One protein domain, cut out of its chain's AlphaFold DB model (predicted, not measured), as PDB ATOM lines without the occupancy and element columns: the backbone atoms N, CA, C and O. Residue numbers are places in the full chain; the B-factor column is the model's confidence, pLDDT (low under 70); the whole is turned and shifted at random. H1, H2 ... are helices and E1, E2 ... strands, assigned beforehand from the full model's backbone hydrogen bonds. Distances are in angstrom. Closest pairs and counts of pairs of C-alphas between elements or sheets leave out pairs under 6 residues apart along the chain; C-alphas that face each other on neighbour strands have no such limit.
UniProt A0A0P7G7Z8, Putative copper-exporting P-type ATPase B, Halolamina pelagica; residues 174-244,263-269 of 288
ATOM      1  N   ASP A 174     -12.803 -28.426  22.173       86.81
ATOM      2  CA  ASP A 174     -12.775 -27.674  20.915       86.81
ATOM      3  C   ASP A 174     -11.373 -27.643  20.296       86.81
ATOM      4  O   ASP A 174     -11.223 -27.729  19.079       86.81
ATOM      5  N   GLU A 175     -10.329 -27.597  21.125       84.06
ATOM      6  CA  GLU A 175      -8.939 -27.702  20.675       84.06
ATOM      7  C   GLU A 175      -8.661 -29.093  20.086       84.06
ATOM      8  O   GLU A 175      -8.110 -29.216  18.989       84.06
ATOM      9  N   ALA A 176      -9.117 -30.149  20.764       85.69
ATOM     10  CA  ALA A 176      -9.001 -31.515  20.272       85.69
ATOM     11  C   ALA A 176      -9.769 -31.721  18.957       85.69
ATOM     12  O   ALA A 176      -9.245 -32.356  18.040       85.69
ATOM     13  N   LEU A 177     -10.980 -31.167  18.842       87.94
ATOM     14  CA  LEU A 177     -11.792 -31.248  17.629       87.94
ATOM     15  C   LEU A 177     -11.162 -30.473  16.466       87.94
ATOM     16  O   LEU A 177     -11.120 -30.980  15.348       87.94
ATOM     17  N   THR A 178     -10.603 -29.291  16.734       88.56
ATOM     18  CA  THR A 178      -9.897 -28.466  15.740       88.56
ATOM     19  C   THR A 178      -8.683 -29.208  15.172       88.56
ATOM     20  O   THR A 178      -8.496 -29.280  13.955       88.56
ATOM     21  N   LEU A 179      -7.883 -29.832  16.042       86.44
ATOM     22  CA  LEU A 179      -6.739 -30.650  15.631       86.44
ATOM     23  C   LEU A 179      -7.175 -31.912  14.875       86.44
ATOM     24  O   LEU A 179      -6.539 -32.294  13.894       86.44
ATOM     25  N   ALA A 180      -8.260 -32.557  15.310       86.88
ATOM     26  CA  ALA A 180      -8.816 -33.729  14.646       86.88
ATOM     27  C   ALA A 180      -9.305 -33.409  13.226       86.88
ATOM     28  O   ALA A 180      -8.979 -34.138  12.289       86.88
ATOM     29  N   ALA A 181     -10.027 -32.298  13.061       89.25
ATOM     30  CA  ALA A 181     -10.507 -31.818  11.772       89.25
ATOM     31  C   ALA A 181      -9.353 -31.456  10.827       89.25
ATOM     32  O   ALA A 181      -9.416 -31.791   9.646       89.25
ATOM     33  N   ALA A 182      -8.275 -30.856  11.346       88.19
ATOM     34  CA  ALA A 182      -7.075 -30.567  10.564       88.19
ATOM     35  C   ALA A 182      -6.390 -31.851  10.070       88.19
ATOM     36  O   ALA A 182      -6.063 -31.974   8.896       88.19
ATOM     37  N   VAL A 183      -6.212 -32.856  10.933       88.06
ATOM     38  CA  VAL A 183      -5.587 -34.135  10.537       88.06
ATOM     39  C   VAL A 183      -6.408 -34.887   9.490       88.06
ATOM     40  O   VAL A 183      -5.850 -35.576   8.635       88.06
ATOM     41  N   GLU A 184      -7.727 -34.771   9.573       88.88
ATOM     42  CA  GLU A 184      -8.675 -35.424   8.677       88.88
ATOM     43  C   GLU A 184      -9.060 -34.540   7.475       88.88
ATOM     44  O   GLU A 184      -9.964 -34.919   6.730       88.88
ATOM     45  N   SER A 185      -8.404 -33.391   7.244       86.19
ATOM     46  CA  SER A 185      -8.787 -32.423   6.198       86.19
ATOM     47  C   SER A 185      -8.865 -33.053   4.804       86.19
ATOM     48  O   SER A 185      -9.869 -32.898   4.112       86.19
ATOM     49  N   ASP A 186      -7.853 -33.847   4.451       85.25
ATOM     50  CA  ASP A 186      -7.665 -34.428   3.113       85.25
ATOM     51  C   ASP A 186      -8.249 -35.853   2.994       85.25
ATOM     52  O   ASP A 186      -8.049 -36.558   2.002       85.25
ATOM     53  N   SER A 187      -8.956 -36.317   4.029       84.19
ATOM     54  CA  SER A 187      -9.528 -37.661   4.100       84.19
ATOM     55  C   SER A 187     -10.960 -37.677   3.553       84.19
ATOM     56  O   SER A 187     -11.856 -37.009   4.069       84.19
ATOM     57  N   GLU A 188     -11.210 -38.499   2.533       82.88
ATOM     58  CA  GLU A 188     -12.546 -38.703   1.934       82.88
ATOM     59  C   GLU A 188     -13.422 -39.691   2.727       82.88
ATOM     60  O   GLU A 188     -14.523 -40.065   2.320       82.88
ATOM     61  N   HIS A 189     -12.937 -40.177   3.872       81.38
ATOM     62  CA  HIS A 189     -13.669 -41.155   4.663       81.38
ATOM     63  C   HIS A 189     -14.905 -40.514   5.321       81.38
ATOM     64  O   HIS A 189     -14.824 -39.426   5.883       81.38
ATOM     65  N   MET A 190     -16.036 -41.229   5.376       79.12
ATOM     66  CA  MET A 190     -17.295 -40.727   5.974       79.12
ATOM     67  C   MET A 190     -17.141 -40.217   7.419       79.12
ATOM     68  O   MET A 190     -17.895 -39.361   7.861       79.12
ATOM     69  N   ILE A 191     -16.155 -40.735   8.160       82.88
ATOM     70  CA  ILE A 191     -15.876 -40.287   9.532       82.88
ATOM     71  C   ILE A 191     -15.059 -38.987   9.553       82.88
ATOM     72  O   ILE A 191     -15.296 -38.143  10.405       82.88
ATOM     73  N   ALA A 192     -14.139 -38.804   8.605       85.25
ATOM     74  CA  ALA A 192     -13.407 -37.552   8.444       85.25
ATOM     75  C   ALA A 192     -14.368 -36.404   8.133       85.25
ATOM     76  O   ALA A 192     -14.313 -35.353   8.763       85.25
ATOM     77  N   ARG A 193     -15.320 -36.664   7.229       85.56
ATOM     78  CA  ARG A 193     -16.401 -35.731   6.914       85.56
ATOM     79  C   ARG A 193     -17.218 -35.349   8.153       85.56
ATOM     80  O   ARG A 193     -17.367 -34.162   8.404       85.56
ATOM     81  N   ALA A 194     -17.639 -36.327   8.954       87.12
ATOM     82  CA  ALA A 194     -18.373 -36.084  10.200       87.12
ATOM     83  C   ALA A 194     -17.604 -35.206  11.206       87.12
ATOM     84  O   ALA A 194     -18.199 -34.411  11.925       87.12
ATOM     85  N   ILE A 195     -16.277 -35.361  11.281       88.19
ATOM     86  CA  ILE A 195     -15.419 -34.563  12.168       88.19
ATOM     87  C   ILE A 195     -15.288 -33.126  11.651       88.19
ATOM     88  O   ILE A 195     -15.348 -32.195  12.450       88.19
ATOM     89  N   ARG A 196     -15.138 -32.942  10.333       89.50
ATOM     90  CA  ARG A 196     -15.097 -31.608   9.714       89.50
ATOM     91  C   ARG A 196     -16.425 -30.874   9.869       89.50
ATOM     92  O   ARG A 196     -16.420 -29.744  10.334       89.50
ATOM     93  N   GLU A 197     -17.545 -31.542   9.589       89.06
ATOM     94  CA  GLU A 197     -18.889 -30.980   9.785       89.06
ATOM     95  C   GLU A 197     -19.115 -30.582  11.255       89.06
ATOM     96  O   GLU A 197     -19.560 -29.471  11.523       89.06
ATOM     97  N   ALA A 198     -18.700 -31.411  12.222       89.69
ATOM     98  CA  ALA A 198     -18.795 -31.067  13.643       89.69
ATOM     99  C   ALA A 198     -17.919 -29.865  14.053       89.69
ATOM    100  O   ALA A 198     -18.284 -29.123  14.967       89.69
ATOM    101  N   ALA A 199     -16.756 -29.673  13.420       90.31
ATOM    102  CA  ALA A 199     -15.906 -28.505  13.655       90.31
ATOM    103  C   ALA A 199     -16.526 -27.232  13.054       90.31
ATOM    104  O   ALA A 199     -16.586 -26.204  13.733       90.31
ATOM    105  N   ASP A 200     -17.059 -27.330  11.833       90.50
ATOM    106  CA  ASP A 200     -17.743 -26.237  11.138       90.50
ATOM    107  C   ASP A 200     -19.005 -25.787  11.900       90.50
ATOM    108  O   ASP A 200     -19.222 -24.589  12.086       90.50
ATOM    109  N   GLU A 201     -19.804 -26.725  12.425       90.38
ATOM    110  CA  GLU A 201     -20.993 -26.435  13.248       90.38
ATOM    111  C   GLU A 201     -20.663 -25.670  14.537       90.38
ATOM    112  O   GLU A 201     -21.465 -24.859  15.007       90.38
ATOM    113  N   ARG A 202     -19.472 -25.898  15.107       91.12
ATOM    114  CA  ARG A 202     -18.969 -25.163  16.279       91.12
ATOM    115  C   ARG A 202     -18.255 -23.859  15.913       91.12
ATOM    116  O   ARG A 202     -17.806 -23.148  16.811       91.12
ATOM    117  N   GLY A 203     -18.152 -23.526  14.625       91.00
ATOM    118  CA  GLY A 203     -17.446 -22.338  14.142       91.00
ATOM    119  C   GLY A 203     -15.936 -22.387  14.390       91.00
ATOM    120  O   GLY A 203     -15.311 -21.341  14.569       91.00
ATOM    121  N   LEU A 204     -15.360 -23.589  14.454       91.75
ATOM    122  CA  LEU A 204     -13.929 -23.798  14.644       91.75
ATOM    123  C   LEU A 204     -13.223 -23.754  13.291       91.75
ATOM    124  O   LEU A 204     -13.697 -24.342  12.324       91.75
ATOM    125  N   THR A 205     -12.068 -23.094  13.230       89.44
ATOM    126  CA  THR A 205     -11.260 -23.016  12.007       89.44
ATOM    127  C   THR A 205     -10.058 -23.948  12.141       89.44
ATOM    128  O   THR A 205      -9.134 -23.622  12.894       89.44
ATOM    129  N   PRO A 206     -10.028 -25.093  11.435       87.69
ATOM    130  CA  PRO A 206      -8.896 -26.003  11.490       87.69
ATOM    131  C   PRO A 206      -7.637 -25.348  10.894       87.69
ATOM    132  O   PRO A 206      -7.725 -24.733   9.828       87.69
ATOM    133  N   PRO A 207      -6.463 -25.475  11.533       87.25
ATOM    134  CA  PRO A 207      -5.194 -25.064  10.936       87.25
ATOM    135  C   PRO A 207      -4.855 -25.914   9.701       87.25
ATOM    136  O   PRO A 207      -5.273 -27.068   9.592       87.25
ATOM    137  N   GLU A 208      -4.052 -25.366   8.783       87.31
ATOM    138  CA  GLU A 208      -3.594 -26.116   7.608       87.31
ATOM    139  C   GLU A 208      -2.754 -27.335   8.017       87.31
ATOM    140  O   GLU A 208      -1.781 -27.240   8.777       87.31
ATOM    141  N   ALA A 209      -3.122 -28.492   7.468       88.62
ATOM    142  CA  ALA A 209      -2.373 -29.727   7.600       88.62
ATOM    143  C   ALA A 209      -1.502 -29.967   6.361       88.62
ATOM    144  O   ALA A 209      -1.865 -29.633   5.238       88.62
ATOM    145  N   SER A 210      -0.329 -30.563   6.560       86.75
ATOM    146  CA  SER A 210       0.605 -30.898   5.481       86.75
ATOM    147  C   SER A 210       1.133 -32.324   5.612       86.75
ATOM    148  O   SER A 210       1.203 -32.892   6.705       86.75
ATOM    149  N   GLY A 211       1.525 -32.924   4.484       84.69
ATOM    150  CA  GLY A 211       2.077 -34.281   4.460       84.69
ATOM    151  C   GLY A 211       1.062 -35.354   4.858       84.69
ATOM    152  O   GLY A 211       1.405 -36.253   5.627       84.69
ATOM    153  N   PHE A 212      -0.175 -35.230   4.369       87.50
ATOM    154  CA  PHE A 212      -1.230 -36.213   4.580       87.50
ATOM    155  C   PHE A 212      -0.840 -37.597   4.034       87.50
ATOM    156  O   PHE A 212      -0.377 -37.743   2.902       87.50
ATOM    157  N   GLU A 213      -1.048 -38.627   4.851       85.12
ATOM    158  CA  GLU A 213      -0.779 -40.027   4.539       85.12
ATOM    159  C   GLU A 213      -1.951 -40.897   5.020       85.12
ATOM    160  O   GLU A 213      -2.201 -41.033   6.222       85.12
ATOM    161  N   ALA A 214      -2.651 -41.540   4.081       83.12
ATOM    162  CA  ALA A 214      -3.703 -42.503   4.392       83.12
ATOM    163  C   ALA A 214      -3.107 -43.900   4.641       83.12
ATOM    164  O   ALA A 214      -2.688 -44.606   3.718       83.12
ATOM    165  N   ILE A 215      -3.097 -44.335   5.902       82.06
ATOM    166  CA  ILE A 215      -2.589 -45.646   6.309       82.06
ATOM    167  C   ILE A 215      -3.731 -46.663   6.211       82.06
ATOM    168  O   ILE A 215      -4.549 -46.808   7.127       82.06
ATOM    169  N   LYS A 216      -3.782 -47.395   5.091       73.25
ATOM    170  CA  LYS A 216      -4.848 -48.369   4.790       73.25
ATOM    171  C   LYS A 216      -5.161 -49.287   5.978       73.25
ATOM    172  O   LYS A 216      -4.298 -49.998   6.489       73.25
ATOM    173  N   GLY A 217      -6.426 -49.273   6.402       70.12
ATOM    174  CA  GLY A 217      -6.948 -50.109   7.488       70.12
ATOM    175  C   GLY A 217      -6.521 -49.701   8.903       70.12
ATOM    176  O   GLY A 217      -6.883 -50.394   9.854       70.12
ATOM    177  N   ARG A 218      -5.768 -48.604   9.061       74.38
ATOM    178  CA  ARG A 218      -5.243 -48.141  10.354       74.38
ATOM    179  C   ARG A 218      -5.662 -46.715  10.699       74.38
ATOM    180  O   ARG A 218      -5.945 -46.467  11.867       74.38
ATOM    181  N   GLY A 219      -5.769 -45.831   9.709       81.88
ATOM    182  CA  GLY A 219      -6.209 -44.449   9.892       81.88
ATOM    183  C   GLY A 219      -5.442 -43.485   8.994       81.88
ATOM    184  O   GLY A 219      -4.990 -43.880   7.921       81.88
ATOM    185  N   VAL A 220      -5.276 -42.241   9.434       84.88
ATOM    186  CA  VAL A 220      -4.570 -41.194   8.683       84.88
ATOM    187  C   VAL A 220      -3.515 -40.513   9.544       84.88
ATOM    188  O   VAL A 220      -3.570 -40.526  10.777       84.88
ATOM    189  N   ARG A 221      -2.525 -39.916   8.889       84.69
ATOM    190  CA  ARG A 221      -1.473 -39.128   9.526       84.69
ATOM    191  C   ARG A 221      -1.292 -37.829   8.762       84.69
ATOM    192  O   ARG A 221      -1.272 -37.843   7.539       84.69
ATOM    193  N   ALA A 222      -1.092 -36.741   9.490       86.56
ATOM    194  CA  ALA A 222      -0.754 -35.448   8.915       86.56
ATOM    195  C   ALA A 222       0.135 -34.651   9.877       86.56
ATOM    196  O   ALA A 222       0.292 -35.008  11.047       86.56
ATOM    197  N   THR A 223       0.745 -33.580   9.381       84.75
ATOM    198  CA  THR A 223       1.506 -32.623  10.189       84.75
ATOM    199  C   THR A 223       0.703 -31.339  10.314       84.75
ATOM    200  O   THR A 223       0.450 -30.679   9.309       84.75
ATOM    201  N   VAL A 224       0.325 -30.990  11.540       84.75
ATOM    202  CA  VAL A 224      -0.472 -29.805  11.878       84.75
ATOM    203  C   VAL A 224       0.388 -28.911  12.765       84.75
ATOM    204  O   VAL A 224       0.948 -29.393  13.748       84.75
ATOM    205  N   GLU A 225       0.573 -27.645  12.383       81.75
ATOM    206  CA  GLU A 225       1.426 -26.680  13.109       81.75
ATOM    207  C   GLU A 225       2.846 -27.211  13.419       81.75
ATOM    208  O   GLU A 225       3.416 -27.003  14.489       81.75
ATOM    209  N   GLY A 226       3.425 -27.975  12.486       75.19
ATOM    210  CA  GLY A 226       4.746 -28.598  12.654       75.19
ATOM    211  C   GLY A 226       4.770 -29.839  13.561       75.19
ATOM    212  O   GLY A 226       5.810 -30.492  13.669       75.19
ATOM    213  N   THR A 227       3.640 -30.224  14.160       78.81
ATOM    214  CA  THR A 227       3.504 -31.440  14.971       78.81
ATOM    215  C   THR A 227       2.909 -32.572  14.147       78.81
ATOM    216  O   THR A 227       1.879 -32.431  13.494       78.81
ATOM    217  N   ARG A 228       3.549 -33.744  14.186       80.38
ATOM    218  CA  ARG A 228       3.015 -34.943  13.534       80.38
ATOM    219  C   ARG A 228       1.881 -35.525  14.374       80.38
ATOM    220  O   ARG A 228       2.109 -35.944  15.512       80.38
ATOM    221  N   CYS A 229       0.702 -35.607  13.775       81.62
ATOM    222  CA  CYS A 229      -0.515 -36.107  14.393       81.62
ATOM    223  C   CYS A 229      -1.038 -37.334  13.635       81.62
ATOM    224  O   CYS A 229      -0.844 -37.482  12.428       81.62
ATOM    225  N   THR A 230      -1.650 -38.271  14.355       79.69
ATOM    226  CA  THR A 230      -2.231 -39.495  13.785       79.69
ATOM    227  C   THR A 230      -3.646 -39.686  14.313       79.69
ATOM    228  O   THR A 230      -3.867 -39.602  15.520       79.69
ATOM    229  N   SER A 231      -4.569 -39.984  13.402       78.12
ATOM    230  CA  SER A 231      -5.931 -40.437  13.671       78.12
ATOM    231  C   SER A 231      -6.011 -41.932  13.387       78.12
ATOM    232  O   SER A 231      -5.567 -42.382  12.329       78.12
ATOM    233  N   ALA A 232      -6.533 -42.726  14.321       76.62
ATOM    234  CA  ALA A 232      -6.616 -44.172  14.159       76.62
ATOM    235  C   ALA A 232      -7.922 -44.767  14.697       76.62
ATOM    236  O   ALA A 232      -8.410 -44.416  15.771       76.62
ATOM    237  N   GLY A 233      -8.469 -45.733  13.956       66.75
ATOM    238  CA  GLY A 233      -9.631 -46.509  14.387       66.75
ATOM    239  C   GLY A 233      -9.268 -47.622  15.379       66.75
ATOM    240  O   GLY A 233      -8.113 -48.017  15.509       66.75
ATOM    241  N   ARG A 234     -10.282 -48.202  16.035       57.22
ATOM    242  CA  ARG A 234     -10.147 -49.242  17.087       57.22
ATOM    243  C   ARG A 234      -9.190 -50.407  16.800       57.22
ATOM    244  O   ARG A 234      -8.587 -50.921  17.736       57.22
ATOM    245  N   THR A 235      -9.077 -50.864  15.554       47.44
ATOM    246  CA  THR A 235      -8.223 -52.014  15.198       47.44
ATOM    247  C   THR A 235      -6.735 -51.679  15.295       47.44
ATOM    248  O   THR A 235      -5.903 -52.575  15.419       47.44
ATOM    249  N   CYS A 236      -6.387 -50.392  15.268       42.69
ATOM    250  CA  CYS A 236      -5.025 -49.935  15.440       42.69
ATOM    251  C   CYS A 236      -4.862 -49.385  16.857       42.69
ATOM    252  O   CYS A 236      -5.293 -48.278  17.167       42.69
ATOM    253  N   SER A 237      -4.212 -50.152  17.733       42.94
ATOM    254  CA  SER A 237      -3.698 -49.571  18.969       42.94
ATOM    255  C   SER A 237      -2.708 -48.476  18.582       42.94
ATOM    256  O   SER A 237      -1.723 -48.765  17.893       42.94
ATOM    257  N   LEU A 238      -2.944 -47.236  19.023       47.38
ATOM    258  CA  LEU A 238      -2.004 -46.124  18.848       47.38
ATOM    259  C   LEU A 238      -0.585 -46.492  19.313       47.38
ATOM    260  O   LEU A 238       0.372 -45.957  18.773       47.38
ATOM    261  N   SER A 239      -0.433 -47.471  20.217       37.09
ATOM    262  CA  SER A 239       0.867 -48.014  20.648       37.09
ATOM    263  C   SER A 239       1.719 -48.623  19.524       37.09
ATOM    264  O   SER A 239       2.937 -48.715  19.651       37.09
ATOM    265  N   SER A 240       1.101 -49.022  18.407       33.28
ATOM    266  CA  SER A 240       1.796 -49.549  17.223       33.28
ATOM    267  C   SER A 240       2.303 -48.458  16.271       33.28
ATOM    268  O   SER A 240       3.064 -48.765  15.354       33.28
ATOM    269  N   ILE A 241       1.889 -47.200  16.476       38.41
ATOM    270  CA  ILE A 241       2.216 -46.054  15.611       38.41
ATOM    271  C   ILE A 241       2.917 -44.920  16.388       38.41
ATOM    272  O   ILE A 241       3.756 -44.224  15.818       38.41
ATOM    273  N   VAL A 242       2.628 -44.758  17.682       36.00
ATOM    274  CA  VAL A 242       3.172 -43.724  18.574       36.00
ATOM    275  C   VAL A 242       3.662 -44.380  19.870       36.00
ATOM    276  O   VAL A 242       2.958 -45.172  20.496       36.00
ATOM    277  N   ARG A 243       4.898 -44.065  20.278       28.03
ATOM    278  CA  ARG A 243       5.514 -44.581  21.509       28.03
ATOM    279  C   ARG A 243       5.057 -43.710  22.685       28.03
ATOM    280  O   ARG A 243       5.530 -42.588  22.825       28.03
ATOM    281  N   PHE A 244       4.137 -44.205  23.509       31.02
ATOM    282  CA  PHE A 244       3.730 -43.510  24.735       31.02
ATOM    283  C   PHE A 244       4.842 -43.603  25.799       31.02
ATOM    284  O   PHE A 244       5.367 -44.700  26.013       31.02
ATOM    285  N   CYS A 263     -15.304 -45.432  17.682       61.81
ATOM    286  CA  CYS A 263     -14.317 -44.647  18.424       61.81
ATOM    287  C   CYS A 263     -13.072 -44.462  17.555       61.81
ATOM    288  O   CYS A 263     -12.548 -45.449  17.020       61.81
ATOM    289  N   ILE A 264     -12.613 -43.219  17.447       64.69
ATOM    290  CA  ILE A 264     -11.352 -42.835  16.814       64.69
ATOM    291  C   ILE A 264     -10.460 -42.232  17.887       64.69
ATOM    292  O   ILE A 264     -10.938 -41.528  18.773       64.69
ATOM    293  N   TRP A 265      -9.174 -42.542  17.809       67.88
ATOM    294  CA  TRP A 265      -8.165 -42.006  18.701       67.88
ATOM    295  C   TRP A 265      -7.254 -41.044  17.950       67.88
ATOM    296  O   TRP A 265      -6.772 -41.372  16.867       67.88
ATOM    297  N   PHE A 266      -6.968 -39.904  18.573       67.12
ATOM    298  CA  PHE A 266      -6.034 -38.902  18.073       67.12
ATOM    299  C   PHE A 266      -4.791 -38.845  18.963       67.12
ATOM    300  O   PHE A 266      -4.890 -38.911  20.187       67.12
ATOM    301  N   ALA A 267      -3.611 -38.729  18.352       68.94
ATOM    302  CA  ALA A 267      -2.351 -38.530  19.064       68.94
ATOM    303  C   ALA A 267      -1.449 -37.533  18.329       68.94
ATOM    304  O   ALA A 267      -1.185 -37.714  17.140       68.94
ATOM    305  N   GLY A 268      -0.944 -36.527  19.051       57.22
ATOM    306  CA  GLY A 268       0.086 -35.585  18.599       57.22
ATOM    307  C   GLY A 268       1.432 -35.855  19.279       57.22
ATOM    308  O   GLY A 268       1.485 -36.199  20.458       57.22
ATOM    309  N   ALA A 269       2.537 -35.725  18.542       50.12
ATOM    310  CA  ALA A 269       3.879 -36.079  19.021       50.12
ATOM    311  C   ALA A 269       4.537 -35.067  19.998       50.12
ATOM    312  O   ALA A 269       5.722 -35.215  20.295       50.12
TER     313      ALA A 269
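Overview. This is residues 174 to 244 and 263 to 269 of the 288 residues of the protein "Putative copper-exporting P-type ATPase B" of Halolamina pelagica (UniProt A0A0P7G7Z8). A twisted four-stranded sheet has helix H1 packed on one face, and H2 packs on H1, off the sheet. The 78 printed residues include two named helices, then four strands, a mixed class; the sheet's order is E1 - E2 - E3 - E4, all antiparallel. It is compact, radius of gyration of the C-alphas 11.5 A, spanning 33 by 26 by 20 A.

Along the chain. H1, residues 174 to 183, begins at C-alpha (-12.775, -27.674, 20.915). H2, 190 to 201, measures 16.5 A. E1 is 209 to 215, E2 219 to 224, E3 227 to 233, 20.0 A long, and E4 264 to 268, ending at C-alpha (0.086, -35.585, 18.599).

Arrangement. H1 and H2, a helical hairpin, touch at C-alphas 181 and 196, 5.0 A, at a steep tilt of 44 degrees, opposite ways. Both have every O i to N i+4 pair within hydrogen-bond range. H1 is on the sheet, making two layers, helix over sheet; C-alphas 183 and 222, its closest to E2, are 5.3 A apart. E1, E2 and E3 form a meander, successive antiparallel neighbours; N 213 and O 221, 2.8 A, N 222 and O 229, 3.0 A, and, for E3 and E4, N 230 and O 267, 2.9 A, are within range.

Size, cuts and confidence. Residues 245 to 262 are cut out, leaving 19.2 A between C-alphas 244 and 263. No link printed whole is long. Residues 233 to 244 and 263 to 269 have pLDDT under 70.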